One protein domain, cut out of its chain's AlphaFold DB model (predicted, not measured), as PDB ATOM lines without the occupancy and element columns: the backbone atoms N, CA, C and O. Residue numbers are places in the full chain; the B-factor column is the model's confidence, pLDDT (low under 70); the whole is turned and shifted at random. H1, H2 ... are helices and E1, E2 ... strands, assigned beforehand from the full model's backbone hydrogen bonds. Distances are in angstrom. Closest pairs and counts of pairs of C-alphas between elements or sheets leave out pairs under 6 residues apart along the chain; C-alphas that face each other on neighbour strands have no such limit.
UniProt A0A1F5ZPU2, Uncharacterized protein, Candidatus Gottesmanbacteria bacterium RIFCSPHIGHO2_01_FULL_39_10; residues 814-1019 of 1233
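This is residues 814 to 1019 of the 1233 residues of an uncharacterized protein of Candidatus Gottesmanbacteria bacterium RIFCSPHIGHO2_01_FULL_39_10 (UniProt A0A1F5ZPU2). Two long helices, H4 and H6, cross as an X, with H5 folded back along H6 as a helical hairpin and with H2, H3 and the small strand hairpin E1 E2 on one side of the crossing. H1 meets the last part of H6 and reaches to one end of the domain, where the short helices H7, H8 and H10 pack on it and H9 packs on H10. The printed part has 206 residues, with named elements in the order H1 H2 E1 E2 H3 H4 H5 H6 H7 H8 H9 H10; it is mostly helix, and its two-stranded sheet is antiparallel. It is compact, with a radius of gyration of the C-alphas of 19.5 A and spans of 57 by 46 by 26 A.

E1, residues 842 to 847, and E2, residues 850 to 855, form an antiparallel hairpin; N 843 and O 854, 2.9 A apart, and N 852 and O 845, 3.0 A apart, are within hydrogen-bond range. H3, residues 856 to 865, has its closest C-alpha to E1 at Leu 856, 5.6 A from that of Val 843. H2, residues 834 to 840, touches H3 at a steep tilt of 55 degrees, the closest C-alphas being those of Ala 838 and Arg 857, 4.5 A apart. H6, residues 933 to 957, touches H3 at a shallow tilt of 33 degrees, only just short of steep, closest at C-alphas 860 and 948, 6.5 A. H4, residues 880 to 905, touches H6 with residues 891 to 896 alone, at a steep tilt of 64 degrees, closest at C-alphas 896 and 945, 5.4 A. H5, residues 912 to 923, forms a helical hairpin with H6 at a shallow tilt of 1 degrees, closest at C-alphas 919 and 939, 5.6 A. H1, residues 814 to 832, touches H6 with residues 827 to 831 alone, opposite ways at a shallow tilt of 15 degrees, closest at C-alphas 830 and 953, 5.6 A. H7, residues 962 to 968, touches H1 at a shallow tilt of 14 degrees, closest at C-alphas 827 and 962, 6.4 A. H8, residues 989 to 992, and H10, residues 1011 to 1014, each only just touch H1, with 3 pairs of C-alphas within 8 A. H9, residues 997 to 1003, touches H10, closest at C-alphas 997 and 1011, 5.2 A. Every O i to N i+4 pair is within hydrogen-bond range in H1, H2, H3, H4, H6, H7 and H9, and 7 of 8 are in H5; H8 and H10 are too short for one.

H1 begins at C-alpha 814 (270.698, 178.945, 455.387) and is 26.0 A long. H4 is 36.7 A long, H6 35.7 A and H5 17.1 A. H10 ends at C-alpha 1014 (280.117, 169.580, 461.313).

The C-alphas farthest apart, of Ile 814 and Arg 929, are 60.4 A apart, and the printed part has no cut. The links H3 to H4 and H7 to H8 are long. The mean pLDDT of the printed part is 78.3; 44 residues are under 70, among them 870 to 877 and 972 to 987.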
ATOM      1  N   ILE A 814     269.265 178.682 455.605       83.56
ATOM      2  CA  ILE A 814     270.698 178.945 455.387       83.56
ATOM      3  C   ILE A 814     271.541 178.023 456.270       83.56
ATOM      4  O   ILE A 814     272.461 177.391 455.759       83.56
ATOM      5  N   THR A 815     271.208 177.876 457.555       87.56
ATOM      6  CA  THR A 815     271.940 176.991 458.475       87.56
ATOM      7  C   THR A 815     271.846 175.518 458.066       87.56
ATOM      8  O   THR A 815     272.843 174.796 458.115       87.56
ATOM      9  N   LYS A 816     270.673 175.045 457.627       89.56
ATOM     10  CA  LYS A 816     270.514 173.669 457.118       89.56
ATOM     11  C   LYS A 816     271.329 173.435 455.851       89.56
ATOM     12  O   LYS A 816     271.984 172.403 455.713       89.56
ATOM     13  N   LEU A 817     271.315 174.411 454.948       85.69
ATOM     14  CA  LEU A 817     272.067 174.369 453.704       85.69
ATOM     15  C   LEU A 817     273.583 174.423 453.958       85.69
ATOM     16  O   LEU A 817     274.331 173.680 453.330       85.69
ATOM     17  N   GLU A 818     274.036 175.231 454.917       86.44
ATOM     18  CA  GLU A 818     275.424 175.261 455.388       86.44
ATOM     19  C   GLU A 818     275.858 173.890 455.915       86.44
ATOM     20  O   GLU A 818     276.848 173.342 455.427       86.44
ATOM     21  N   LYS A 819     275.082 173.274 456.821       87.50
ATOM     22  CA  LYS A 819     275.361 171.916 457.322       87.50
ATOM     23  C   LYS A 819     275.430 170.890 456.190       87.50
ATOM     24  O   LYS A 819     276.334 170.054 456.182       87.50
ATOM     25  N   ALA A 820     274.525 170.971 455.215       85.75
ATOM     26  CA  ALA A 820     274.528 170.084 454.056       85.75
ATOM     27  C   ALA A 820     275.788 170.268 453.187       85.75
ATOM     28  O   ALA A 820     276.410 169.283 452.784       85.75
ATOM     29  N   TYR A 821     276.224 171.510 452.950       83.56
ATOM     30  CA  TYR A 821     277.472 171.792 452.233       83.56
ATOM     31  C   TYR A 821     278.712 171.344 453.001       83.56
ATOM     32  O   TYR A 821     279.624 170.785 452.389       83.56
ATOM     33  N   MET A 822     278.755 171.535 454.319       84.12
ATOM     34  CA  MET A 822     279.860 171.056 455.149       84.12
ATOM     35  C   MET A 822     279.938 169.526 455.139       84.12
ATOM     36  O   MET A 822     281.015 168.976 454.926       84.12
ATOM     37  N   ALA A 823     278.801 168.835 455.284       85.75
ATOM     38  CA  ALA A 823     278.730 167.378 455.186       85.75
ATOM     39  C   ALA A 823     279.217 166.885 453.820       85.75
ATOM     40  O   ALA A 823     280.102 166.036 453.749       85.75
ATOM     41  N   ARG A 824     278.720 167.483 452.730       83.38
ATOM     42  CA  ARG A 824     279.182 167.188 451.367       83.38
ATOM     43  C   ARG A 824     280.688 167.387 451.225       83.38
ATOM     44  O   ARG A 824     281.358 166.566 450.610       83.38
ATOM     45  N   THR A 825     281.210 168.476 451.774       80.94
ATOM     46  CA  THR A 825     282.631 168.816 451.706       80.94
ATOM     47  C   THR A 825     283.476 167.762 452.424       80.94
ATOM     48  O   THR A 825     284.472 167.316 451.866       80.94
ATOM     49  N   TRP A 826     283.042 167.269 453.589       84.06
ATOM     50  CA  TRP A 826     283.689 166.148 454.282       84.06
ATOM     51  C   TRP A 826     283.611 164.825 453.523       84.06
ATOM     52  O   TRP A 826     284.600 164.093 453.493       84.06
ATOM     53  N   VAL A 827     282.484 164.532 452.867       85.06
ATOM     54  CA  VAL A 827     282.350 163.356 451.992       85.06
ATOM     55  C   VAL A 827     283.351 163.443 450.840       85.06
ATOM     56  O   VAL A 827     284.128 162.516 450.625       85.06
ATOM     57  N   GLN A 828     283.421 164.593 450.166       79.19
ATOM     58  CA  GLN A 828     284.421 164.847 449.127       79.19
ATOM     59  C   GLN A 828     285.847 164.764 449.677       79.19
ATOM     60  O   GLN A 828     286.725 164.241 449.003       79.19
ATOM     61  N   GLY A 829     286.087 165.240 450.900       79.75
ATOM     62  CA  GLY A 829     287.367 165.109 451.592       79.75
ATOM     63  C   GLY A 829     287.781 163.657 451.769       79.75
ATOM     64  O   GLY A 829     288.874 163.285 451.359       79.75
ATOM     65  N   ALA A 830     286.899 162.828 452.327       86.38
ATOM     66  CA  ALA A 830     287.184 161.418 452.575       86.38
ATOM     67  C   ALA A 830     287.433 160.653 451.268       86.38
ATOM     68  O   ALA A 830     288.310 159.797 451.203       86.38
ATOM     69  N   MET A 831     286.690 161.000 450.214       85.44
ATOM     70  CA  MET A 831     286.783 160.326 448.924       85.44
ATOM     71  C   MET A 831     287.952 160.818 448.066       85.44
ATOM     72  O   MET A 831     288.557 160.014 447.370       85.44
ATOM     73  N   ARG A 832     288.271 162.117 448.076       78.19
ATOM     74  CA  ARG A 832     289.259 162.735 447.166       78.19
ATOM     75  C   ARG A 832     290.577 163.077 447.832       78.19
ATOM     76  O   ARG A 832     291.580 163.175 447.142       78.19
ATOM     77  N   ALA A 833     290.574 163.307 449.140       76.94
ATOM     78  CA  ALA A 833     291.747 163.690 449.916       76.94
ATOM     79  C   ALA A 833     291.888 162.838 451.195       76.94
ATOM     80  O   ALA A 833     292.009 163.396 452.293       76.94
ATOM     81  N   PRO A 834     291.880 161.493 451.077       85.19
ATOM     82  CA  PRO A 834     291.851 160.581 452.222       85.19
ATOM     83  C   PRO A 834     293.038 160.778 453.173       85.19
ATOM     84  O   PRO A 834     292.870 160.661 454.381       85.19
ATOM     85  N   LEU A 835     294.217 161.137 452.652       81.56
ATOM     86  CA  LEU A 835     295.408 161.399 453.465       81.56
ATOM     87  C   LEU A 835     295.224 162.612 454.377       81.56
ATOM     88  O   LEU A 835     295.640 162.581 455.528       81.56
ATOM     89  N   ILE A 836     294.580 163.673 453.881       75.12
ATOM     90  CA  ILE A 836     294.301 164.871 454.683       75.12
ATOM     91  C   ILE A 836     293.286 164.517 455.769       75.12
ATOM     92  O   ILE A 836     293.505 164.803 456.935       75.12
ATOM     93  N   VAL A 837     292.202 163.832 455.405       79.06
ATOM     94  CA  VAL A 837     291.170 163.437 456.373       79.06
ATOM     95  C   VAL A 837     291.734 162.532 457.469       79.06
ATOM     96  O   VAL A 837     291.437 162.744 458.640       79.06
ATOM     97  N   ALA A 838     292.579 161.564 457.112       85.06
ATOM     98  CA  ALA A 838     293.207 160.675 458.080       85.06
ATOM     99  C   ALA A 838     294.148 161.414 459.046       85.06
ATOM    100  O   ALA A 838     294.249 161.034 460.210       85.06
ATOM    101  N   ARG A 839     294.841 162.458 458.581       74.88
ATOM    102  CA  ARG A 839     295.767 163.251 459.407       74.88
ATOM    103  C   ARG A 839     295.055 164.137 460.426       74.88
ATOM    104  O   ARG A 839     295.581 164.352 461.503       74.88
ATOM    105  N   GLU A 840     293.879 164.643 460.081       71.00
ATOM    106  CA  GLU A 840     293.244 165.760 460.801       71.00
ATOM    107  C   GLU A 840     292.159 165.314 461.787       71.00
ATOM    108  O   GLU A 840     291.648 166.111 462.575       71.00
ATOM    109  N   LEU A 841     291.736 164.054 461.702       75.06
ATOM    110  CA  LEU A 841     290.664 163.519 462.529       75.06
ATOM    111  C   LEU A 841     291.216 162.605 463.611       75.06
ATOM    112  O   LEU A 841     291.632 161.483 463.331       75.06
ATOM    113  N   ASP A 842     291.146 163.075 464.852       75.56
ATOM    114  CA  ASP A 842     291.491 162.274 466.021       75.56
ATOM    115  C   ASP A 842     290.446 161.203 466.306       75.56
ATOM    116  O   ASP A 842     289.237 161.465 466.353       75.56
ATOM    117  N   VAL A 843     290.940 160.001 466.576       80.69
ATOM    118  CA  VAL A 843     290.149 158.847 466.982       80.69
ATOM    119  C   VAL A 843     290.748 158.226 468.233       80.69
ATOM    120  O   VAL A 843     291.963 158.201 468.420       80.69
ATOM    121  N   ALA A 844     289.885 157.724 469.111       79.81
ATOM    122  CA  ALA A 844     290.322 156.951 470.263       79.81
ATOM    123  C   ALA A 844     290.542 155.499 469.830       79.81
ATOM    124  O   ALA A 844     289.611 154.851 469.351       79.81
ATOM    125  N   PHE A 845     291.753 154.979 470.010       80.06
ATOM    126  CA  PHE A 845     292.066 153.583 469.724       80.06
ATOM    127  C   PHE A 845     293.140 153.047 470.668       80.06
ATOM    128  O   PHE A 845     293.827 153.793 471.365       80.06
ATOM    129  N   ASP A 846     293.210 151.725 470.744       76.25
ATOM    130  CA  ASP A 846     294.128 151.010 471.616       76.25
ATOM    131  C   ASP A 846     295.378 150.608 470.823       76.25
ATOM    132  O   ASP A 846     295.265 149.955 469.781       76.25
ATOM    133  N   ILE A 847     296.557 151.010 471.305       67.38
ATOM    134  CA  ILE A 847     297.839 150.462 470.851       67.38
ATOM    135  C   ILE A 847     298.502 149.795 472.058       67.38
ATOM    136  O   ILE A 847     298.785 150.455 473.056       67.38
ATOM    137  N   HIS A 848     298.749 148.485 471.970       67.50
ATOM    138  CA  HIS A 848     299.409 147.685 473.016       67.50
ATOM    139  C   HIS A 848     298.752 147.726 474.414       67.50
ATOM    140  O   HIS A 848     299.436 147.614 475.429       67.50
ATOM    141  N   GLY A 849     297.426 147.847 474.488       68.19
ATOM    142  CA  GLY A 849     296.669 147.920 475.743       68.19
ATOM    143  C   GLY A 849     296.532 149.341 476.300       68.19
ATOM    144  O   GLY A 849     295.936 149.524 477.365       68.19
ATOM    145  N   VAL A 850     297.072 150.352 475.607       66.06
ATOM    146  CA  VAL A 850     296.986 151.764 475.986       66.06
ATOM    147  C   VAL A 850     295.991 152.473 475.074       66.06
ATOM    148  O   VAL A 850     296.232 152.684 473.883       66.06
ATOM    149  N   LYS A 851     294.861 152.891 475.655       75.81
ATOM    150  CA  LYS A 851     293.898 153.765 474.979       75.81
ATOM    151  C   LYS A 851     294.489 155.160 474.826       75.81
ATOM    152  O   LYS A 851     294.698 155.852 475.820       75.81
ATOM    153  N   GLN A 852     294.672 155.584 473.585       67.38
ATOM    154  CA  GLN A 852     295.111 156.930 473.237       67.38
ATOM    155  C   GLN A 852     294.149 157.567 472.230       67.38
ATOM    156  O   GLN A 852     293.501 156.873 471.446       67.38
ATOM    157  N   SER A 853     294.033 158.892 472.277       71.88
ATOM    158  CA  SER A 853     293.383 159.682 471.229       71.88
ATOM    159  C   SER A 853     294.477 160.193 470.303       71.88
ATOM    160  O   SER A 853     295.345 160.927 470.763       71.88
ATOM    161  N   ALA A 854     294.462 159.786 469.037       70.69
ATOM    162  CA  ALA A 854     295.466 160.191 468.055       70.69
ATOM    163  C   ALA A 854     294.858 160.245 466.641       70.69
ATOM    164  O   ALA A 854     293.776 159.685 466.429       70.69
ATOM    165  N   PRO A 855     295.540 160.867 465.662       79.50
ATOM    166  CA  PRO A 855     295.050 160.943 464.292       79.50
ATOM    167  C   PRO A 855     294.696 159.575 463.695       79.50
ATOM    168  O   PRO A 855     295.443 158.602 463.845       79.50
ATOM    169  N   LEU A 856     293.596 159.506 462.939       85.94
ATOM    170  CA  LEU A 856     293.120 158.305 462.240       85.94
ATOM    171  C   LEU A 856     294.218 157.650 461.387       85.94
ATOM    172  O   LEU A 856     294.302 156.423 461.309       85.94
ATOM    173  N   ARG A 857     295.101 158.459 460.797       87.75
ATOM    174  CA  ARG A 857     296.288 158.029 460.047       87.75
ATOM    175  C   ARG A 857     297.127 157.016 460.824       87.75
ATOM    176  O   ARG A 857     297.523 156.010 460.242       87.75
ATOM    177  N   LYS A 858     297.377 157.257 462.116       86.12
ATOM    178  CA  LYS A 858     298.220 156.399 462.963       86.12
ATOM    179  C   LYS A 858     297.600 155.014 463.128       86.12
ATOM    180  O   LYS A 858     298.274 154.010 462.915       86.12
ATOM    181  N   ARG A 859     296.291 154.962 463.399       88.88
ATOM    182  CA  ARG A 859     295.524 153.710 463.461       88.88
ATOM    183  C   ARG A 859     295.602 152.942 462.143       88.88
ATOM    184  O   ARG A 859     295.880 151.749 462.149       88.88
ATOM    185  N   ILE A 860     295.380 153.618 461.016       91.38
ATOM    186  CA  ILE A 860     295.367 152.977 459.694       91.38
ATOM    187  C   ILE A 860     296.749 152.427 459.323       91.38
ATOM    188  O   ILE A 860     296.841 151.299 458.845       91.38
ATOM    189  N   ILE A 861     297.820 153.192 459.548       90.94
ATOM    190  CA  ILE A 861     299.191 152.747 459.255       90.94
ATOM    191  C   ILE A 861     299.571 151.552 460.129       90.94
ATOM    192  O   ILE A 861     300.111 150.579 459.606       90.94
ATOM    193  N   TRP A 862     299.222 151.571 461.416       89.25
ATOM    194  CA  TRP A 862     299.414 150.420 462.295       89.25
ATOM    195  C   TRP A 862     298.657 149.183 461.790       89.25
ATOM    196  O   TRP A 862     299.245 148.117 461.635       89.25
ATOM    197  N   GLU A 863     297.371 149.324 461.461       90.50
ATOM    198  CA  GLU A 863     296.528 148.215 460.995       90.50
ATOM    199  C   GLU A 863     296.980 147.616 459.648       90.50
ATOM    200  O   GLU A 863     296.701 146.448 459.387       90.50
ATOM    201  N   ILE A 864     297.633 148.397 458.777       94.06
ATOM    202  CA  ILE A 864     298.076 147.948 457.444       94.06
ATOM    203  C   ILE A 864     299.532 147.473 457.454       94.06
ATOM    204  O   ILE A 864     299.848 146.439 456.867       94.06
ATOM    205  N   LEU A 865     300.432 148.242 458.068       91.06
ATOM    206  CA  LEU A 865     301.877 148.024 457.986       91.06
ATOM    207  C   LEU A 865     302.483 147.445 459.270       91.06
ATOM    208  O   LEU A 865     303.603 146.938 459.203       91.06
ATOM    209  N   GLY A 866     301.776 147.501 460.405       88.62
ATOM    210  CA  GLY A 866     302.311 147.120 461.716       88.62
ATOM    211  C   GLY A 866     303.387 148.078 462.232       88.62
ATOM    212  O   GLY A 866     304.253 147.662 462.992       88.62
ATOM    213  N   ILE A 867     303.373 149.334 461.771       87.88
ATOM    214  CA  ILE A 867     304.373 150.357 462.106       87.88
ATOM    215  C   ILE A 867     303.749 151.371 463.064       87.88
ATOM    216  O   ILE A 867     302.693 151.937 462.768       87.88
ATOM    217  N   ASN A 868     304.399 151.602 464.205       81.31
ATOM    218  CA  ASN A 868     304.037 152.672 465.126       81.31
ATOM    219  C   ASN A 868     304.803 153.943 464.741       81.31
ATOM    220  O   ASN A 868     306.004 154.044 464.957       81.31
ATOM    221  N   ILE A 869     304.103 154.911 464.152       73.31
ATOM    222  CA  ILE A 869     304.708 156.133 463.593       73.31
ATOM    223  C   ILE A 869     305.465 156.940 464.660       73.31
ATOM    224  O   ILE A 869     306.480 157.554 464.357       73.31
ATOM    225  N   ASP A 870     305.011 156.900 465.913       66.25
ATOM    226  CA  ASP A 870     305.640 157.638 467.014       66.25
ATOM    227  C   ASP A 870     307.041 157.108 467.371       66.25
ATOM    228  O   ASP A 870     307.798 157.799 468.048       66.25
ATOM    229  N   GLU A 871     307.393 155.895 466.931       57.25
ATOM    230  CA  GLU A 871     308.712 155.285 467.149       57.25
ATOM    231  C   GLU A 871     309.730 155.681 466.067       57.25
ATOM    232  O   GLU A 871     310.920 155.414 466.227       57.25
ATOM    233  N   ILE A 872     309.302 156.351 464.989       62.09
ATOM    234  CA  ILE A 872     310.200 156.793 463.919       62.09
ATOM    235  C   ILE A 872     310.854 158.124 464.329       62.09
ATOM    236  O   ILE A 872     310.254 159.194 464.233       62.09
ATOM    237  N   ALA A 873     312.095 158.017 464.822       53.94
ATOM    238  CA  ALA A 873     313.137 159.050 464.883       53.94
ATOM    239  C   ALA A 873     312.679 160.512 465.119       53.94
ATOM    240  O   ALA A 873     313.052 161.423 464.382       53.94
ATOM    241  N   ALA A 874     311.946 160.776 466.204       54.06
ATOM    242  CA  ALA A 874     311.462 162.128 466.508       54.06
ATOM    243  C   ALA A 874     312.577 163.156 466.829       54.06
ATOM    244  O   ALA A 874     312.327 164.356 466.772       54.06
ATOM    245  N   GLN A 875     313.797 162.729 467.197       55.38
ATOM    246  CA  GLN A 875     314.835 163.629 467.754       55.38
ATOM    247  C   GLN A 875     316.293 163.237 467.447       55.38
ATOM    248  O   GLN A 875     317.223 163.781 468.041       55.38
ATOM    249  N   ARG A 876     316.522 162.271 466.553       60.41
ATOM    250  CA  ARG A 876     317.860 161.738 466.250       60.41
ATOM    251  C   ARG A 876     317.964 161.323 464.793       60.41
ATOM    252  O   ARG A 876     316.940 161.114 464.149       60.41
ATOM    253  N   THR A 877     319.189 161.133 464.310       63.81
ATOM    254  CA  THR A 877     319.433 160.487 463.018       63.81
ATOM    255  C   THR A 877     318.711 159.130 462.989       63.81
ATOM    256  O   THR A 877     318.940 158.313 463.893       63.81
ATOM    257  N   PRO A 878     317.824 158.886 462.010       70.62
ATOM    258  CA  PRO A 878     317.105 157.624 461.899       70.62
ATOM    259  C   PRO A 878     318.062 156.433 461.765       70.62
ATOM    260  O   PRO A 878     319.078 156.490 461.076       70.62
ATOM    261  N   THR A 879     317.744 155.328 462.430       77.94
ATOM    262  CA  THR A 879     318.411 154.039 462.214       77.94
ATOM    263  C   THR A 879     317.976 153.436 460.879       77.94
ATOM    264  O   THR A 879     316.868 153.687 460.416       77.94
ATOM    265  N   SER A 880     318.780 152.543 460.291       81.06
ATOM    266  CA  SER A 880     318.423 151.883 459.020       81.06
ATOM    267  C   SER A 880     317.079 151.143 459.068       81.06
ATOM    268  O   SER A 880     316.407 151.000 458.050       81.06
ATOM    269  N   ARG A 881     316.662 150.677 460.256       84.38
ATOM    270  CA  ARG A 881     315.333 150.089 460.460       84.38
ATOM    271  C   ARG A 881     314.231 151.150 460.385       84.38
ATOM    272  O   ARG A 881     313.249 150.927 459.688       84.38
ATOM    273  N   GLU A 882     314.389 152.268 461.091       82.06
ATOM    274  CA  GLU A 882     313.431 153.384 461.069       82.06
ATOM    275  C   GLU A 882     313.334 153.998 459.662       82.06
ATOM    276  O   GLU A 882     312.236 154.319 459.221       82.06
ATOM    277  N   GLU A 883     314.442 154.087 458.916       82.62
ATOM    278  CA  GLU A 883     314.430 154.510 457.508       82.62
ATOM    279  C   GLU A 883     313.635 153.547 456.621       82.62
ATOM    280  O   GLU A 883     312.813 153.985 455.819       82.62
ATOM    281  N   ALA A 884     313.815 152.233 456.795       85.50
ATOM    282  CA  ALA A 884     313.046 151.237 456.052       85.50
ATOM    283  C   ALA A 884     311.548 151.267 456.411       85.50
ATOM    284  O   ALA A 884     310.690 151.084 455.546       85.50
ATOM    285  N   GLU A 885     311.207 151.497 457.682       89.06
ATOM    286  CA  GLU A 885     309.821 151.674 458.127       89.06
ATOM    287  C   GLU A 885     309.210 152.965 457.551       89.06
ATOM    288  O   GLU A 885     308.095 152.933 457.022       89.06
ATOM    289  N   PHE A 886     309.963 154.068 457.556       88.00
ATOM    290  CA  PHE A 886     309.585 155.329 456.924       88.00
ATOM    291  C   PHE A 886     309.338 155.164 455.418       88.00
ATOM    292  O   PHE A 886     308.279 155.557 454.927       88.00
ATOM    293  N   ASP A 887     310.256 154.524 454.690       87.81
ATOM    294  CA  ASP A 887     310.135 154.323 453.245       87.81
ATOM    295  C   ASP A 887     308.879 153.513 452.887       87.81
ATOM    296  O   ASP A 887     308.187 153.844 451.921       87.81
ATOM    297  N   ARG A 888     308.502 152.523 453.709       89.44
ATOM    298  CA  ARG A 888     307.250 151.761 453.538       89.44
ATOM    299  C   ARG A 888     306.001 152.610 453.766       89.44
ATOM    300  O   ARG A 888     305.012 152.448 453.047       89.44
ATOM    301  N   VAL A 889     306.016 153.507 454.755       90.38
ATOM    302  CA  VAL A 889     304.918 154.466 454.973       90.38
ATOM    303  C   VAL A 889     304.807 155.419 453.783       90.38
ATOM    304  O   VAL A 889     303.709 155.650 453.274       90.38
ATOM    305  N   VAL A 890     305.937 155.934 453.297       88.44
ATOM    306  CA  VAL A 890     305.980 156.838 452.145       88.44
ATOM    307  C   VAL A 890     305.489 156.155 450.874       88.44
ATOM    308  O   VAL A 890     304.731 156.762 450.121       88.44
ATOM    309  N   GLU A 891     305.858 154.901 450.626       89.38
ATOM    310  CA  GLU A 891     305.369 154.128 449.477       89.38
ATOM    311  C   GLU A 891     303.852 153.985 449.471       89.38
ATOM    312  O   GLU A 891     303.209 154.223 448.440       89.38
ATOM    313  N   LEU A 892     303.284 153.657 450.633       92.12
ATOM    314  CA  LEU A 892     301.846 153.544 450.823       92.12
ATOM    315  C   LEU A 892     301.146 154.878 450.544       92.12
ATOM    316  O   LEU A 892     300.206 154.951 449.748       92.12
ATOM    317  N   GLU A 893     301.607 155.956 451.178       88.88
ATOM    318  CA  GLU A 893     300.978 157.271 451.036       88.88
ATOM    319  C   GLU A 893     301.207 157.892 449.656       88.88
ATOM    320  O   GLU A 893     300.355 158.639 449.174       88.88
ATOM    321  N   THR A 894     302.316 157.575 448.988       87.75
ATOM    322  CA  THR A 894     302.587 158.010 447.612       87.75
ATOM    323  C   THR A 894     301.580 157.392 446.652       87.75
ATOM    324  O   THR A 894     300.965 158.123 445.876       87.75
ATOM    325  N   ALA A 895     301.322 156.085 446.756       89.69
ATOM    326  CA  ALA A 895     300.319 155.410 445.933       89.69
ATOM    327  C   ALA A 895     298.916 156.026 446.109       89.69
ATOM    328  O   ALA A 895     298.217 156.296 445.129       89.69
ATOM    329  N   VAL A 896     298.523 156.349 447.349       89.38
ATOM    330  CA  VAL A 896     297.260 157.064 447.613       89.38
ATOM    331  C   VAL A 896     297.288 158.485 447.034       89.38
ATOM    332  O   VAL A 896     296.318 158.905 446.402       89.38
ATOM    333  N   THR A 897     298.390 159.223 447.221       84.00
ATOM    334  CA  THR A 897     298.535 160.616 446.759       84.00
ATOM    335  C   THR A 897     298.367 160.721 445.255       84.00
ATOM    336  O   THR A 897     297.653 161.608 444.785       84.00
ATOM    337  N   VAL A 898     298.997 159.810 444.512       82.25
ATOM    338  CA  VAL A 898     298.887 159.727 443.059       82.25
ATOM    339  C   VAL A 898     297.402 159.670 442.685       82.25
ATOM    340  O   VAL A 898     296.869 160.617 442.110       82.25
ATOM    341  N   LEU A 899     296.652 158.661 443.110       85.12
ATOM    342  CA  LEU A 899     295.243 158.564 442.716       85.12
ATOM    343  C   LEU A 899     294.368 159.726 443.222       85.12
ATOM    344  O   LEU A 899     293.468 160.180 442.512       85.12
ATOM    345  N   GLN A 900     294.677 160.284 444.394       80.44
ATOM    346  CA  GLN A 900     294.048 161.511 444.890       80.44
ATOM    347  C   GLN A 900     294.222 162.691 443.914       80.44
ATOM    348  O   GLN A 900     293.258 163.412 443.655       80.44
ATOM    349  N   GLN A 901     295.414 162.903 443.346       70.25
ATOM    350  CA  GLN A 901     295.640 163.989 442.380       70.25
ATOM    351  C   GLN A 901     294.809 163.800 441.107       70.25
ATOM    352  O   GLN A 901     294.243 164.769 440.594       70.25
ATOM    353  N   THR A 902     294.668 162.557 440.642       70.00
ATOM    354  CA  THR A 902     293.777 162.196 439.530       70.00
ATOM    355  C   THR A 902     292.326 162.573 439.852       70.00
ATOM    356  O   THR A 902     291.688 163.275 439.067       70.00
ATOM    357  N   ALA A 903     291.829 162.195 441.035       71.38
ATOM    358  CA  ALA A 903     290.466 162.486 441.484       71.38
ATOM    359  C   ALA A 903     290.191 163.996 441.647       71.38
ATOM    360  O   ALA A 903     289.167 164.496 441.176       71.38
ATOM    361  N   ILE A 904     291.121 164.742 442.261       64.19
ATOM    362  CA  ILE A 904     291.029 166.204 442.426       64.19
ATOM    363  C   ILE A 904     290.923 166.888 441.064       64.19
ATOM    364  O   ILE A 904     290.049 167.729 440.857       64.19
ATOM    365  N   ARG A 905     291.795 166.511 440.129       60.59
ATOM    366  CA  ARG A 905     291.861 167.092 438.787       60.59
ATOM    367  C   ARG A 905     290.619 166.780 437.952       60.59
ATOM    368  O   ARG A 905     290.076 167.674 437.317       60.59
ATOM    369  N   GLU A 906     290.181 165.523 437.948       62.62
ATOM    370  CA  GLU A 906     288.969 165.083 437.239       62.62
ATOM    371  C   GLU A 906     287.683 165.526 437.949       62.62
ATOM    372  O   GLU A 906     286.581 165.263 437.475       62.62
ATOM    373  N   ASN A 907     287.822 166.211 439.089       62.78
ATOM    374  CA  ASN A 907     286.739 166.718 439.917       62.78
ATOM    375  C   ASN A 907     285.699 165.646 440.281       62.78
ATOM    376  O   ASN A 907     284.508 165.929 440.460       62.78
ATOM    377  N   ARG A 908     286.156 164.406 440.445       74.50
ATOM    378  CA  ARG A 908     285.328 163.252 440.794       74.50
ATOM    379  C   ARG A 908     285.827 162.600 442.069       74.50
ATOM    380  O   ARG A 908     286.944 162.840 442.513       74.50
ATOM    381  N   ASP A 909     284.978 161.774 442.651       79.69
ATOM    382  CA  ASP A 909     285.350 160.984 443.816       79.69
ATOM    383  C   ASP A 909     286.247 159.819 443.373       79.69
ATOM    384  O   ASP A 909     286.085 159.280 442.267       79.69
ATOM    385  N   LEU A 910     287.228 159.473 444.212       83.81
ATOM    386  CA  LEU A 910     288.079 158.313 443.973       83.81
ATOM    387  C   LEU A 910     287.252 157.037 444.130       83.81
ATOM    388  O   LEU A 910     286.380 156.964 444.998       83.81
ATOM    389  N   LYS A 911     287.511 156.042 443.285       86.94
ATOM    390  CA  LYS A 911     286.805 154.761 443.280       86.94
ATOM    391  C   LYS A 911     287.780 153.620 443.525       86.94
ATOM    392  O   LYS A 911     288.970 153.739 443.258       86.94
ATOM    393  N   GLU A 912     287.252 152.493 443.983       88.19
ATOM    394  CA  GLU A 912     288.039 151.269 444.174       88.19
ATOM    395  C   GLU A 912     288.677 150.814 442.844       88.19
ATOM    396  O   GLU A 912     289.876 150.546 442.800       88.19
ATOM    397  N   ASP A 913     287.928 150.917 441.740       88.12
ATOM    398  CA  ASP A 913     288.392 150.644 440.372       88.12
ATOM    399  C   ASP A 913     289.640 151.443 439.954       88.12
ATOM    400  O   ASP A 913     290.377 151.013 439.068       88.12
ATOM    401  N   ASP A 914     289.889 152.620 440.541       87.12
ATOM    402  CA  ASP A 914     291.078 153.415 440.212       87.12
ATOM    403  C   ASP A 914     292.365 152.732 440.697       87.12
ATOM    404  O   ASP A 914     293.389 152.801 440.017       87.12
ATOM    405  N   PHE A 915     292.299 152.028 441.832       91.19
ATOM    406  CA  PHE A 915     293.399 151.213 442.350       91.19
ATOM    407  C   PHE A 915     293.548 149.925 441.541       91.19
ATOM    408  O   PHE A 915     294.659 149.547 441.169       91.19
ATOM    409  N   ASP A 916     292.425 149.284 441.209       88.00
ATOM    410  CA  ASP A 916     292.429 148.039 440.441       88.00
ATOM    411  C   ASP A 916     293.013 148.246 439.037       88.00
ATOM    412  O   ASP A 916     293.764 147.399 438.559       88.00
ATOM    413  N   LYS A 917     292.763 149.400 438.403       86.31
ATOM    414  CA  LYS A 917     293.409 149.773 437.136       86.31
ATOM    415  C   LYS A 917     294.930 149.827 437.248       86.31
ATOM    416  O   LYS A 917     295.602 149.344 436.345       86.31
ATOM    417  N   GLN A 918     295.484 150.370 438.334       86.31
ATOM    418  CA  GLN A 918     296.943 150.416 438.523       86.31
ATOM    419  C   GLN A 918     297.529 149.014 438.714       86.31
ATOM    420  O   GLN A 918     298.544 148.674 438.108       86.31
ATOM    421  N   ILE A 919     296.847 148.162 439.482       86.25
ATOM    422  CA  ILE A 919     297.234 146.754 439.658       86.25
ATOM    423  C   ILE A 919     297.174 146.007 438.317       86.25
ATOM    424  O   ILE A 919     298.093 145.262 437.974       86.25
ATOM    425  N   GLN A 920     296.115 146.222 437.534       83.56
ATOM    426  CA  GLN A 920     295.961 145.630 436.207       83.56
ATOM    427  C   GLN A 920     297.029 146.120 435.231       83.56
ATOM    428  O   GLN A 920     297.551 145.304 434.483       83.56
ATOM    429  N   LEU A 921     297.398 147.404 435.255       79.69
ATOM    430  CA  LEU A 921     298.461 147.957 434.407       79.69
ATOM    431  C   LEU A 921     299.810 147.268 434.643       79.69
ATOM    432  O   LEU A 921     300.533 147.018 433.683       79.69
ATOM    433  N   ILE A 922     300.122 146.894 435.885       79.75
ATOM    434  CA  ILE A 922     301.338 146.125 436.203       79.75
ATOM    435  C   ILE A 922     301.245 144.696 435.640       79.75
ATOM    436  O   ILE A 922     302.232 144.155 435.147       79.75
ATOM    437  N   ARG A 923     300.048 144.098 435.661       80.00
ATOM    438  CA  ARG A 923     299.791 142.742 435.145       80.00
ATOM    439  C   ARG A 923     299.646 142.674 433.620       80.00
ATOM    440  O   ARG A 923     299.787 141.600 433.051       80.00
ATOM    441  N   LEU A 924     299.360 143.792 432.949       67.94
ATOM    442  CA  LEU A 924     298.812 143.826 431.583       67.94
ATOM    443  C   LEU A 924     299.743 143.314 430.472       67.94
ATOM    444  O   LEU A 924     299.285 143.179 429.347       67.94
ATOM    445  N   ASN A 925     300.995 142.960 430.769       53.84
ATOM    446  CA  ASN A 925     301.931 142.369 429.803       53.84
ATOM    447  C   ASN A 925     302.804 141.251 430.404       53.84
ATOM    448  O   ASN A 925     303.851 140.935 429.846       53.84
ATOM    449  N   LYS A 926     302.417 140.691 431.560       68.62
ATOM    450  CA  LYS A 926     303.207 139.687 432.289       68.62
ATOM    451  C   LYS A 926     302.293 138.587 432.824       68.62
ATOM    452  O   LYS A 926     301.308 138.860 433.507       68.62
ATOM    453  N   THR A 927     302.610 137.333 432.528       68.38
ATOM    454  CA  THR A 927     302.017 136.176 433.215       68.38
ATOM    455  C   THR A 927     302.477 136.136 434.679       68.38
ATOM    456  O   THR A 927     303.496 136.727 435.027       68.38
ATOM    457  N   GLU A 928     301.778 135.413 435.565       67.75
ATOM    458  CA  GLU A 928     302.191 135.287 436.982       67.75
ATOM    459  C   GLU A 928     303.630 134.770 437.158       67.75
ATOM    460  O   GLU A 928     304.269 135.077 438.160       67.75
ATOM    461  N   ARG A 929     304.160 134.022 436.179       65.88
ATOM    462  CA  ARG A 929     305.548 133.531 436.170       65.88
ATOM    463  C   ARG A 929     306.575 134.572 435.704       65.88
ATOM    464  O   ARG A 929     307.763 134.354 435.902       65.88
ATOM    465  N   GLU A 930     306.134 135.658 435.076       75.31
ATOM    466  CA  GLU A 930     306.973 136.734 434.522       75.31
ATOM    467  C   GLU A 930     306.996 137.987 435.414       75.31
ATOM    468  O   GLU A 930     307.726 138.935 435.126       75.31
ATOM    469  N   LEU A 931     306.198 138.009 436.489       79.88
ATOM    470  CA  LEU A 931     306.237 139.075 437.487       79.88
ATOM    471  C   LEU A 931     307.528 138.968 438.300       79.88
ATOM    472  O   LEU A 931     307.790 137.940 438.925       79.88
ATOM    473  N   THR A 932     308.305 140.046 438.319       83.25
ATOM    474  CA  THR A 932     309.489 140.145 439.175       83.25
ATOM    475  C   THR A 932     309.079 140.362 440.633       83.25
ATOM    476  O   THR A 932     307.950 140.770 440.925       83.25
ATOM    477  N   ASP A 933     310.007 140.148 441.567       81.62
ATOM    478  CA  ASP A 933     309.781 140.462 442.984       81.62
ATOM    479  C   ASP A 933     309.413 141.946 443.186       81.62
ATOM    480  O   ASP A 933     308.565 142.280 444.017       81.62
ATOM    481  N   GLU A 934     309.977 142.841 442.367       80.56
ATOM    482  CA  GLU A 934     309.620 144.264 442.348       80.56
ATOM    483  C   GLU A 934     308.177 144.498 441.882       80.56
ATOM    484  O   GLU A 934     307.456 145.295 442.489       80.56
ATOM    485  N   ASP A 935     307.715 143.798 440.840       81.44
ATOM    486  CA  ASP A 935     306.326 143.905 440.382       81.44
ATOM    487  C   ASP A 935     305.353 143.441 441.476       81.44
ATOM    488  O   ASP A 935     304.335 144.093 441.726       81.44
ATOM    489  N   GLN A 936     305.675 142.340 442.163       84.75
ATOM    490  CA  GLN A 936     304.862 141.821 443.264       84.75
ATOM    491  C   GLN A 936     304.816 142.797 444.444       84.75
ATOM    492  O   GLN A 936     303.738 143.058 444.989       84.75
ATOM    493  N   ALA A 937     305.956 143.390 444.809       85.25
ATOM    494  CA  ALA A 937     306.024 144.419 445.841       85.25
ATOM    495  C   ALA A 937     305.171 145.646 445.475       85.25
ATOM    496  O   ALA A 937     304.405 146.140 446.307       85.25
ATOM    497  N   ARG A 938     305.222 146.094 444.212       83.56
ATOM    498  CA  ARG A 938     304.392 147.205 443.717       83.56
ATOM    499  C   ARG A 938     302.903 146.876 443.760       83.56
ATOM    500  O   ARG A 938     302.127 147.710 444.223       83.56
ATOM    501  N   ILE A 939     302.493 145.680 443.327       88.75
ATOM    502  CA  ILE A 939     301.089 145.234 443.408       88.75
ATOM    503  C   ILE A 939     300.607 145.270 444.860       88.75
ATOM    504  O   ILE A 939     299.575 145.875 445.150       88.75
ATOM    505  N   LYS A 940     301.385 144.695 445.783       91.12
ATOM    506  CA  LYS A 940     301.063 144.695 447.213       91.12
ATOM    507  C   LYS A 940     300.936 146.112 447.775       91.12
ATOM    508  O   LYS A 940     300.030 146.383 448.561       91.12
ATOM    509  N   ASN A 941     301.802 147.036 447.357       89.19
ATOM    510  CA  ASN A 941     301.712 148.435 447.773       89.19
ATOM    511  C   ASN A 941     300.402 149.096 447.304       89.19
ATOM    512  O   ASN A 941     299.735 149.771 448.087       89.19
ATOM    513  N   TRP A 942     299.976 148.853 446.061       91.75
ATOM    514  CA  TRP A 942     298.687 149.345 445.556       91.75
ATOM    515  C   TRP A 942     297.485 148.735 446.290       91.75
ATOM    516  O   TRP A 942     296.511 149.437 446.566       91.75
ATOM    517  N   GLU A 943     297.558 147.460 446.675       93.19
ATOM    518  CA  GLU A 943     296.535 146.817 447.509       93.19
ATOM    519  C   GLU A 943     296.461 147.439 448.910       93.19
ATOM    520  O   GLU A 943     295.364 147.705 449.414       93.19
ATOM    521  N   HIS A 944     297.611 147.729 449.526       94.69
ATOM    522  CA  HIS A 944     297.666 148.461 450.789       94.69
ATOM    523  C   HIS A 944     297.093 149.880 450.644       94.69
ATOM    524  O   HIS A 944     296.328 150.315 451.504       94.69
ATOM    525  N   ALA A 945     297.394 150.586 449.551       93.62
ATOM    526  CA  ALA A 945     296.858 151.922 449.276       93.62
ATOM    527  C   ALA A 945     295.330 151.909 449.126       93.62
ATOM    528  O   ALA A 945     294.636 152.761 449.692       93.62
ATOM    529  N   ARG A 946     294.788 150.894 448.441       94.75
ATOM    530  CA  ARG A 946     293.341 150.652 448.346       94.75
ATOM    531  C   ARG A 946     292.724 150.443 449.728       94.75
ATOM    532  O   ARG A 946     291.692 151.036 450.047       94.75
ATOM    533  N   LEU A 947     293.369 149.632 450.570       95.00
ATOM    534  CA  LEU A 947     292.918 149.370 451.936       95.00
ATOM    535  C   LEU A 947     292.971 150.629 452.815       95.00
ATOM    536  O   LEU A 947     292.043 150.861 453.590       95.00
ATOM    537  N   TYR A 948     294.006 151.460 452.665       94.81
ATOM    538  CA  TYR A 948     294.124 152.745 453.353       94.81
ATOM    539  C   TYR A 948     292.933 153.643 453.024       94.81
ATOM    540  O   TYR A 948     292.217 154.082 453.926       94.81
ATOM    541  N   TRP A 949     292.677 153.874 451.732       93.88
ATOM    542  CA  TRP A 949     291.551 154.694 451.283       93.88
ATOM    543  C   TRP A 949     290.214 154.157 451.804       93.88
ATOM    544  O   TRP A 949     289.406 154.917 452.340       93.88
ATOM    545  N   LYS A 950     290.010 152.837 451.728       92.88
ATOM    546  CA  LYS A 950     288.796 152.178 452.219       92.88
ATOM    547  C   LYS A 950     288.592 152.376 453.719       92.88
ATOM    548  O   LYS A 950     287.482 152.691 454.128       92.88
ATOM    549  N   LYS A 951     289.643 152.267 454.537       93.25
ATOM    550  CA  LYS A 951     289.552 152.509 455.987       93.25
ATOM    551  C   LYS A 951     289.173 153.955 456.313       93.25
ATOM    552  O   LYS A 951     288.339 154.167 457.189       93.25
ATOM    553  N   VAL A 952     289.711 154.940 455.585       91.62
ATOM    554  CA  VAL A 952     289.303 156.352 455.742       91.62
ATOM    555  C   VAL A 952     287.835 156.541 455.362       91.62
ATOM    556  O   VAL A 952     287.068 157.141 456.119       91.62
ATOM    557  N   LYS A 953     287.430 156.001 454.206       91.62
ATOM    558  CA  LYS A 953     286.043 156.035 453.733       91.62
ATOM    559  C   LYS A 953     285.102 155.398 454.753       91.62
ATOM    560  O   LYS A 953     284.107 156.017 455.101       91.62
ATOM    561  N   ASP A 954     285.406 154.203 455.243       90.44
ATOM    562  CA  ASP A 954     284.529 153.460 456.147       90.44
ATOM    563  C   ASP A 954     284.413 154.154 457.518       90.44
ATOM    564  O   ASP A 954     283.315 154.236 458.067       90.44
ATOM    565  N   ALA A 955     285.499 154.744 458.036       90.19
ATOM    566  CA  ALA A 955     285.452 155.546 459.263       90.19
ATOM    567  C   ALA A 955     284.572 156.803 459.102       90.19
ATOM    568  O   ALA A 955     283.788 157.154 459.988       90.19
ATOM    569  N   MET A 956     284.658 157.471 457.946       88.75
ATOM    570  CA  MET A 956     283.932 158.716 457.677       88.75
ATOM    571  C   MET A 956     282.495 158.530 457.208       88.75
ATOM    572  O   MET A 956     281.626 159.310 457.582       88.75
ATOM    573  N   LEU A 957     282.230 157.542 456.363       88.19
ATOM    574  CA  LEU A 957     280.972 157.385 455.626       88.19
ATOM    575  C   LEU A 957     280.228 156.100 456.008       88.19
ATOM    576  O   LEU A 957     279.069 155.914 455.631       88.19
ATOM    577  N   GLY A 958     280.877 155.198 456.748       86.06
ATOM    578  CA  GLY A 958     280.343 153.876 457.033       86.06
ATOM    579  C   GLY A 958     280.139 153.064 455.754       86.06
ATOM    580  O   GLY A 958     280.933 153.109 454.818       86.06
ATOM    581  N   LYS A 959     279.035 152.313 455.699       83.00
ATOM    582  CA  LYS A 959     278.716 151.425 454.566       83.00
ATOM    583  C   LYS A 959     278.084 152.139 453.365       83.00
ATOM    584  O   LYS A 959     277.887 151.502 452.332       83.00
ATOM    585  N   LYS A 960     277.716 153.417 453.492       84.00
ATOM    586  CA  LYS A 960     277.031 154.153 452.422       84.00
ATOM    587  C   LYS A 960     278.008 154.579 451.325       84.00
ATOM    588  O   LYS A 960     279.204 154.761 451.552       84.00
ATOM    589  N   THR A 961     277.483 154.736 450.115       85.00
ATOM    590  CA  THR A 961     278.211 155.350 448.992       85.00
ATOM    591  C   THR A 961     278.130 156.875 449.072       85.00
ATOM    592  O   THR A 961     277.192 157.422 449.657       85.00
ATOM    593  N   ALA A 962     279.102 157.574 448.480       83.31
ATOM    594  CA  ALA A 962     279.114 159.036 448.465       83.31
ATOM    595  C   ALA A 962     277.877 159.596 447.744       83.31
ATOM    596  O   ALA A 962     277.253 160.538 448.225       83.31
ATOM    597  N   GLU A 963     277.453 158.957 446.652       83.94
ATOM    598  CA  GLU A 963     276.278 159.331 445.863       83.94
ATOM    599  C   GLU A 963     274.973 159.235 446.664       83.94
ATOM    600  O   GLU A 963     274.138 160.138 446.586       83.94
ATOM    601  N   GLN A 964     274.809 158.179 447.471       86.38
ATOM    602  CA  GLN A 964     273.666 158.045 448.381       86.38
ATOM    603  C   GLN A 964     273.642 159.180 449.406       86.38
ATOM    604  O   GLN A 964     272.596 159.791 449.624       86.38
ATOM    605  N   ILE A 965     274.799 159.505 449.991       86.00
ATOM    606  CA  ILE A 965     274.913 160.592 450.967       86.00
ATOM    607  C   ILE A 965     274.600 161.944 450.312       86.00
ATOM    608  O   ILE A 965     273.836 162.725 450.867       86.00
ATOM    609  N   TYR A 966     275.116 162.220 449.111       84.69
ATOM    610  CA  TYR A 966     274.801 163.448 448.369       84.69
ATOM    611  C   TYR A 966     273.289 163.603 448.128       84.69
ATOM    612  O   TYR A 966     272.715 164.658 448.417       84.69
ATOM    613  N   ALA A 967     272.618 162.534 447.688       83.50
ATOM    614  CA  ALA A 967     271.171 162.536 447.485       83.50
ATOM    615  C   ALA A 967     270.388 162.806 448.787       83.50
ATOM    616  O   ALA A 967     269.443 163.606 448.789       83.50
ATOM    617  N   GLU A 968     270.803 162.194 449.900       85.94
ATOM    618  CA  GLU A 968     270.219 162.406 451.233       85.94
ATOM    619  C   GLU A 968     270.437 163.830 451.759       85.94
ATOM    620  O   GLU A 968     269.552 164.377 452.416       85.94
ATOM    621  N   LEU A 969     271.572 164.451 451.429       83.94
ATOM    622  CA  LEU A 969     271.871 165.851 451.741       83.94
ATOM    623  C   LEU A 969     271.077 166.844 450.875       83.94
ATOM    624  O   LEU A 969     271.108 168.046 451.128       83.94
ATOM    625  N   GLY A 970     270.371 166.360 449.847       77.00
ATOM    626  CA  GLY A 970     269.630 167.202 448.910       77.00
ATOM    627  C   GLY A 970     270.526 168.006 447.970       77.00
ATOM    628  O   GLY A 970     270.083 169.022 447.434       77.00
ATOM    629  N   ILE A 971     271.773 167.569 447.771       74.88
ATOM    630  CA  ILE A 971     272.745 168.217 446.892       74.88
ATOM    631  C   ILE A 971     273.213 167.184 445.872       74.88
ATOM    632  O   ILE A 971     273.818 166.189 446.250       74.88
ATOM    633  N   GLU A 972     272.962 167.402 444.581       67.75
ATOM    634  CA  GLU A 972     273.412 166.444 443.565       67.75
ATOM    635  C   GLU A 972     274.940 166.248 443.546       67.75
ATOM    636  O   GLU A 972     275.733 167.161 443.823       67.75
ATOM    637  N   ALA A 973     275.341 165.025 443.182       62.09
ATOM    638  CA  ALA A 973     276.725 164.674 442.915       62.09
ATOM    639  C   ALA A 973     277.304 165.575 441.801       62.09
ATOM    640  O   ALA A 973     276.568 166.040 440.929       62.09
ATOM    641  N   PRO A 974     278.615 165.864 441.815       56.94
ATOM    642  CA  PRO A 974     279.244 166.616 440.733       56.94
ATOM    643  C   PRO A 974     279.130 165.846 439.402       56.94
ATOM    644  O   PRO A 974     279.624 164.727 439.296       56.94
ATOM    645  N   ASP A 975     278.461 166.432 438.403       52.47
ATOM    646  CA  ASP A 975     278.304 165.851 437.060       52.47
ATOM    647  C   ASP A 975     279.535 166.173 436.197       52.47
ATOM    648  O   ASP A 975     279.912 167.335 436.035       52.47
ATOM    649  N   ILE A 976     280.169 165.126 435.666       50.38
ATOM    650  CA  ILE A 976     281.404 165.178 434.863       50.38
ATOM    651  C   ILE A 976     281.090 165.530 433.395       50.38
ATOM    652  O   ILE A 976     281.971 165.952 432.649       50.38
ATOM    653  N   SER A 977     279.844 165.347 432.945       43.09
ATOM    654  CA  SER A 977     279.569 165.127 431.520       43.09
ATOM    655  C   SER A 977     279.015 166.323 430.736       43.09
ATOM    656  O   SER A 977     278.999 166.262 429.505       43.09
ATOM    657  N   ARG A 978     278.559 167.415 431.374       39.69
ATOM    658  CA  ARG A 978     277.930 168.542 430.654       39.69
ATOM    659  C   ARG A 978     278.183 169.911 431.292       39.69
ATOM    660  O   ARG A 978     277.675 170.203 432.365       39.69
ATOM    661  N   GLU A 979     278.853 170.760 430.507       39.50
ATOM    662  CA  GLU A 979     279.061 172.206 430.683       39.50
ATOM    663  C   GLU A 979     279.918 172.657 431.881       39.50
ATOM    664  O   GLU A 979     279.788 172.186 433.004       39.50
ATOM    665  N   ARG A 980     280.798 173.638 431.625       36.12
ATOM    666  CA  ARG A 980     281.600 174.333 432.644       36.12
ATOM    667  C   ARG A 980     280.673 174.904 433.715       36.12
ATOM    668  O   ARG A 980     279.892 175.813 433.438       36.12
ATOM    669  N   GLY A 981     280.760 174.365 434.921       37.12
ATOM    670  CA  GLY A 981     279.861 174.710 436.010       37.12
ATOM    671  C   GLY A 981     279.332 173.463 436.687       37.12
ATOM    672  O   GLY A 981     278.604 172.687 436.079       37.12
ATOM    673  N   ALA A 982     279.551 173.331 437.996       38.12
ATOM    674  CA  ALA A 982     278.525 172.678 438.790       38.12
ATOM    675  C   ALA A 982     277.269 173.516 438.545       38.12
ATOM    676  O   ALA A 982     277.177 174.654 439.003       38.12
ATOM    677  N   ARG A 983     276.348 173.024 437.721       40.94
ATOM    678  CA  ARG A 983     275.054 173.652 437.507       40.94
ATOM    679  C   ARG A 983     274.320 173.590 438.856       40.94
ATOM    680  O   ARG A 983     273.603 172.644 439.151       40.94
ATOM    681  N   MET A 984     274.561 174.596 439.706       45.94
ATOM    682  CA  MET A 984     274.150 174.701 441.121       45.94
ATOM    683  C   MET A 984     272.623 174.746 441.342       45.94
ATOM    684  O   MET A 984     272.162 175.007 442.445       45.94
ATOM    685  N   HIS A 985     271.821 174.514 440.302       45.84
ATOM    686  CA  HIS A 985     270.363 174.645 440.303       45.84
ATOM    687  C   HIS A 985     269.613 173.364 440.695       45.84
ATOM    688  O   HIS A 985     268.403 173.284 440.514       45.84
ATOM    689  N   LYS A 986     270.299 172.362 441.250       57.34
ATOM    690  CA  LYS A 986     269.677 171.099 441.668       57.34
ATOM    691  C   LYS A 986     269.835 170.856 443.169       57.34
ATOM    692  O   LYS A 986     270.301 169.812 443.614       57.34
ATOM    693  N   ILE A 987     269.484 171.879 443.947       65.88
ATOM    694  CA  ILE A 987     269.264 171.741 445.386       65.88
ATOM    695  C   ILE A 987     267.848 171.199 445.561       65.88
ATOM    696  O   ILE A 987     266.874 171.860 445.198       65.88
ATOM    697  N   ASN A 988     267.723 170.002 446.126       78.06
ATOM    698  CA  ASN A 988     266.432 169.473 446.533       78.06
ATOM    699  C   ASN A 988     266.073 170.071 447.899       78.06
ATOM    700  O   ASN A 988     266.449 169.541 448.948       78.06
ATOM    701  N   THR A 989     265.347 171.190 447.881       76.31
ATOM    702  CA  THR A 989     264.940 171.925 449.089       76.31
ATOM    703  C   THR A 989     264.152 171.054 450.066       76.31
ATOM    704  O   THR A 989     264.304 171.217 451.275       76.31
ATOM    705  N   ALA A 990     263.379 170.076 449.580       78.38
ATOM    706  CA  ALA A 990     262.639 169.150 450.434       78.38
ATOM    707  C   ALA A 990     263.564 168.237 451.255       78.38
ATOM    708  O   ALA A 990     263.241 167.920 452.399       78.38
ATOM    709  N   ASN A 991     264.714 167.838 450.706       82.75
ATOM    710  CA  ASN A 991     265.716 167.063 451.442       82.75
ATOM    711  C   ASN A 991     266.546 167.961 452.368       82.75
ATOM    712  O   ASN A 991     266.716 167.618 453.534       82.75
ATOM    713  N   VAL A 992     266.962 169.149 451.909       82.81
ATOM    714  CA  VAL A 992     267.686 170.122 452.755       82.81
ATOM    715  C   VAL A 992     266.863 170.513 453.987       82.81
ATOM    716  O   VAL A 992     267.397 170.609 455.087       82.81
ATOM    717  N   ASN A 993     265.545 170.661 453.844       83.50
ATOM    718  CA  ASN A 993     264.661 171.011 454.957       83.50
ATOM    719  C   ASN A 993     264.608 169.955 456.068       83.50
ATOM    720  O   ASN A 993     264.280 170.310 457.205       83.50
ATOM    721  N   LYS A 994     264.946 168.696 455.763       85.81
ATOM    722  CA  LYS A 994     265.015 167.593 456.733       85.81
ATOM    723  C   LYS A 994     266.336 167.558 457.502       85.81
ATOM    724  O   LYS A 994     266.409 166.876 458.516       85.81
ATOM    725  N   ILE A 995     267.362 168.281 457.045       85.56
ATOM    726  CA  ILE A 995     268.671 168.305 457.700       85.56
ATOM    727  C   ILE A 995     268.530 168.935 459.091       85.56
ATOM    728  O   ILE A 995     268.222 170.118 459.235       85.56
ATOM    729  N   SER A 996     268.763 168.123 460.115       84.19
ATOM    730  CA  SER A 996     268.894 168.499 461.523       84.19
ATOM    731  C   SER A 996     270.081 167.753 462.138       84.19
ATOM    732  O   SER A 996     270.699 166.905 461.487       84.19
ATOM    733  N   ASP A 997     270.417 168.068 463.389       83.12
ATOM    734  CA  ASP A 997     271.486 167.362 464.097       83.12
ATOM    735  C   ASP A 997     271.133 165.886 464.329       83.12
ATOM    736  O   ASP A 997     271.981 165.015 464.133       83.12
ATOM    737  N   GLU A 998     269.870 165.598 464.649       84.25
ATOM    738  CA  GLU A 998     269.322 164.241 464.752       84.25
ATOM    739  C   GLU A 998     269.387 163.521 463.405       84.25
ATOM    740  O   GLU A 998     269.920 162.416 463.333       84.25
ATOM    741  N   TYR A 999     268.942 164.171 462.320       85.31
ATOM    742  CA  TYR A 999     268.981 163.575 460.983       85.31
ATOM    743  C   TYR A 999     270.406 163.182 460.582       85.31
ATOM    744  O   TYR A 999     270.629 162.065 460.125       85.31
ATOM    745  N   ILE A1000     271.389 164.065 460.795       82.38
ATOM    746  CA  ILE A1000     272.797 163.765 460.502       82.38
ATOM    747  C   ILE A1000     273.270 162.560 461.325       82.38
ATOM    748  O   ILE A1000     273.837 161.626 460.769       82.38
ATOM    749  N   ASN A1001     273.014 162.543 462.634       81.31
ATOM    750  CA  ASN A1001     273.515 161.477 463.505       81.31
ATOM    751  C   ASN A1001     272.821 160.119 463.271       81.31
ATOM    752  O   ASN A1001     273.445 159.073 463.449       81.31
ATOM    753  N   GLU A1002     271.547 160.115 462.873       80.31
ATOM    754  CA  GLU A1002     270.777 158.893 462.620       80.31
ATOM    755  C   GLU A1002     270.971 158.360 461.197       80.31
ATOM    756  O   GLU A1002     271.166 157.158 461.008       80.31
ATOM    757  N   HIS A1003     270.921 159.241 460.194       76.06
ATOM    758  CA  HIS A1003     270.880 158.850 458.785       76.06
ATOM    759  C   HIS A1003     272.272 158.841 458.145       76.06
ATOM    760  O   HIS A1003     272.509 158.034 457.250       76.06
ATOM    761  N   LEU A1004     273.222 159.648 458.628       72.38
ATOM    762  CA  LEU A1004     274.620 159.631 458.164       72.38
ATOM    763  C   LEU A1004     275.555 158.893 459.131       72.38
ATOM    764  O   LEU A1004     276.763 159.099 459.086       72.38
ATOM    765  N   LYS A1005     274.998 158.031 459.993       68.31
ATOM    766  CA  LYS A1005     275.699 157.335 461.077       68.31
ATOM    767  C   LYS A1005     277.000 156.669 460.605       68.31
ATOM    768  O   LYS A1005     276.982 155.573 460.041       68.31
ATOM    769  N   SER A1006     278.122 157.309 460.903       78.75
ATOM    770  CA  SER A1006     279.471 156.758 460.777       78.75
ATOM    771  C   SER A1006     280.236 156.929 462.091       78.75
ATOM    772  O   SER A1006     279.697 157.460 463.064       78.75
ATOM    773  N   GLU A1007     281.475 156.434 462.146       80.81
ATOM    774  CA  GLU A1007     282.334 156.607 463.324       80.81
ATOM    775  C   GLU A1007     282.664 158.094 463.551       80.81
ATOM    776  O   GLU A1007     282.707 158.542 464.698       80.81
ATOM    777  N   LEU A1008     282.842 158.873 462.470       84.06
ATOM    778  CA  LEU A1008     283.404 160.230 462.538       84.06
ATOM    779  C   LEU A1008     282.481 161.350 462.032       84.06
ATOM    780  O   LEU A1008     282.412 162.411 462.662       84.06
ATOM    781  N   LEU A1009     281.751 161.149 460.929       84.56
ATOM    782  CA  LEU A1009     280.862 162.164 460.349       84.56
ATOM    783  C   LEU A1009     279.599 162.311 461.204       84.56
ATOM    784  O   LEU A1009     278.648 161.545 461.104       84.56
ATOM    785  N   SER A1010     279.598 163.335 462.050       84.81
ATOM    786  CA  SER A1010     278.519 163.629 462.995       84.81
ATOM    787  C   SER A1010     278.152 165.108 462.971       84.81
ATOM    788  O   SER A1010     278.941 165.953 462.546       84.81
ATOM    789  N   SER A1011     276.983 165.457 463.508       81.62
ATOM    790  CA  SER A1011     276.608 166.860 463.729       81.62
ATOM    791  C   SER A1011     277.669 167.600 464.555       81.62
ATOM    792  O   SER A1011     278.036 168.730 464.234       81.62
ATOM    793  N   LYS A1012     278.239 166.929 465.566       81.50
ATOM    794  CA  LYS A1012     279.322 167.476 466.388       81.50
ATOM    795  C   LYS A1012     280.565 167.783 465.557       81.50
ATOM    796  O   LYS A1012     281.185 168.813 465.794       81.50
ATOM    797  N   LEU A1013     280.925 166.918 464.603       81.44
ATOM    798  CA  LEU A1013     282.009 167.169 463.652       81.44
ATOM    799  C   LEU A1013     281.688 168.407 462.801       81.44
ATOM    800  O   LEU A1013     282.484 169.337 462.745       81.44
ATOM    801  N   LEU A1014     280.504 168.471 462.193       79.62
ATOM    802  CA  LEU A1014     280.117 169.580 461.313       79.62
ATOM    803  C   LEU A1014     280.013 170.921 462.049       79.62
ATOM    804  O   LEU A1014     280.430 171.939 461.516       79.62
ATOM    805  N   GLY A1015     279.518 170.917 463.287       68.19
ATOM    806  CA  GLY A1015     279.404 172.105 464.132       68.19
ATOM    807  C   GLY A1015     280.727 172.588 464.735       68.19
ATOM    808  O   GLY A1015     280.756 173.650 465.361       68.19
ATOM    809  N   ARG A1016     281.837 171.845 464.571       70.12
ATOM    810  CA  ARG A1016     283.164 172.359 464.936       70.12
ATOM    811  C   ARG A1016     283.505 173.542 464.034       70.12
ATOM    812  O   ARG A1016     283.326 173.501 462.822       70.12
ATOM    813  N   LYS A1017     284.061 174.599 464.628       59.81
ATOM    814  CA  LYS A1017     284.665 175.688 463.856       59.81
ATOM    815  C   LYS A1017     285.985 175.200 463.266       59.81
ATOM    816  O   LYS A1017     287.017 175.255 463.930       59.81
ATOM    817  N   TRP A1018     285.922 174.723 462.027       58.25
ATOM    818  CA  TRP A1018     287.069 174.235 461.253       58.25
ATOM    819  C   TRP A1018     288.063 175.334 460.868       58.25
ATOM    820  O   TRP A1018     289.198 175.013 460.526       58.25
ATOM    821  N   GLN A1019     287.681 176.604 461.043       49.56
ATOM    822  CA  GLN A1019     288.583 177.755 460.963       49.56
ATOM    823  C   GLN A1019     289.852 177.549 461.798       49.56
ATOM    824  O   GLN A1019     290.929 177.845 461.315       49.56
TER     825      GLN A1019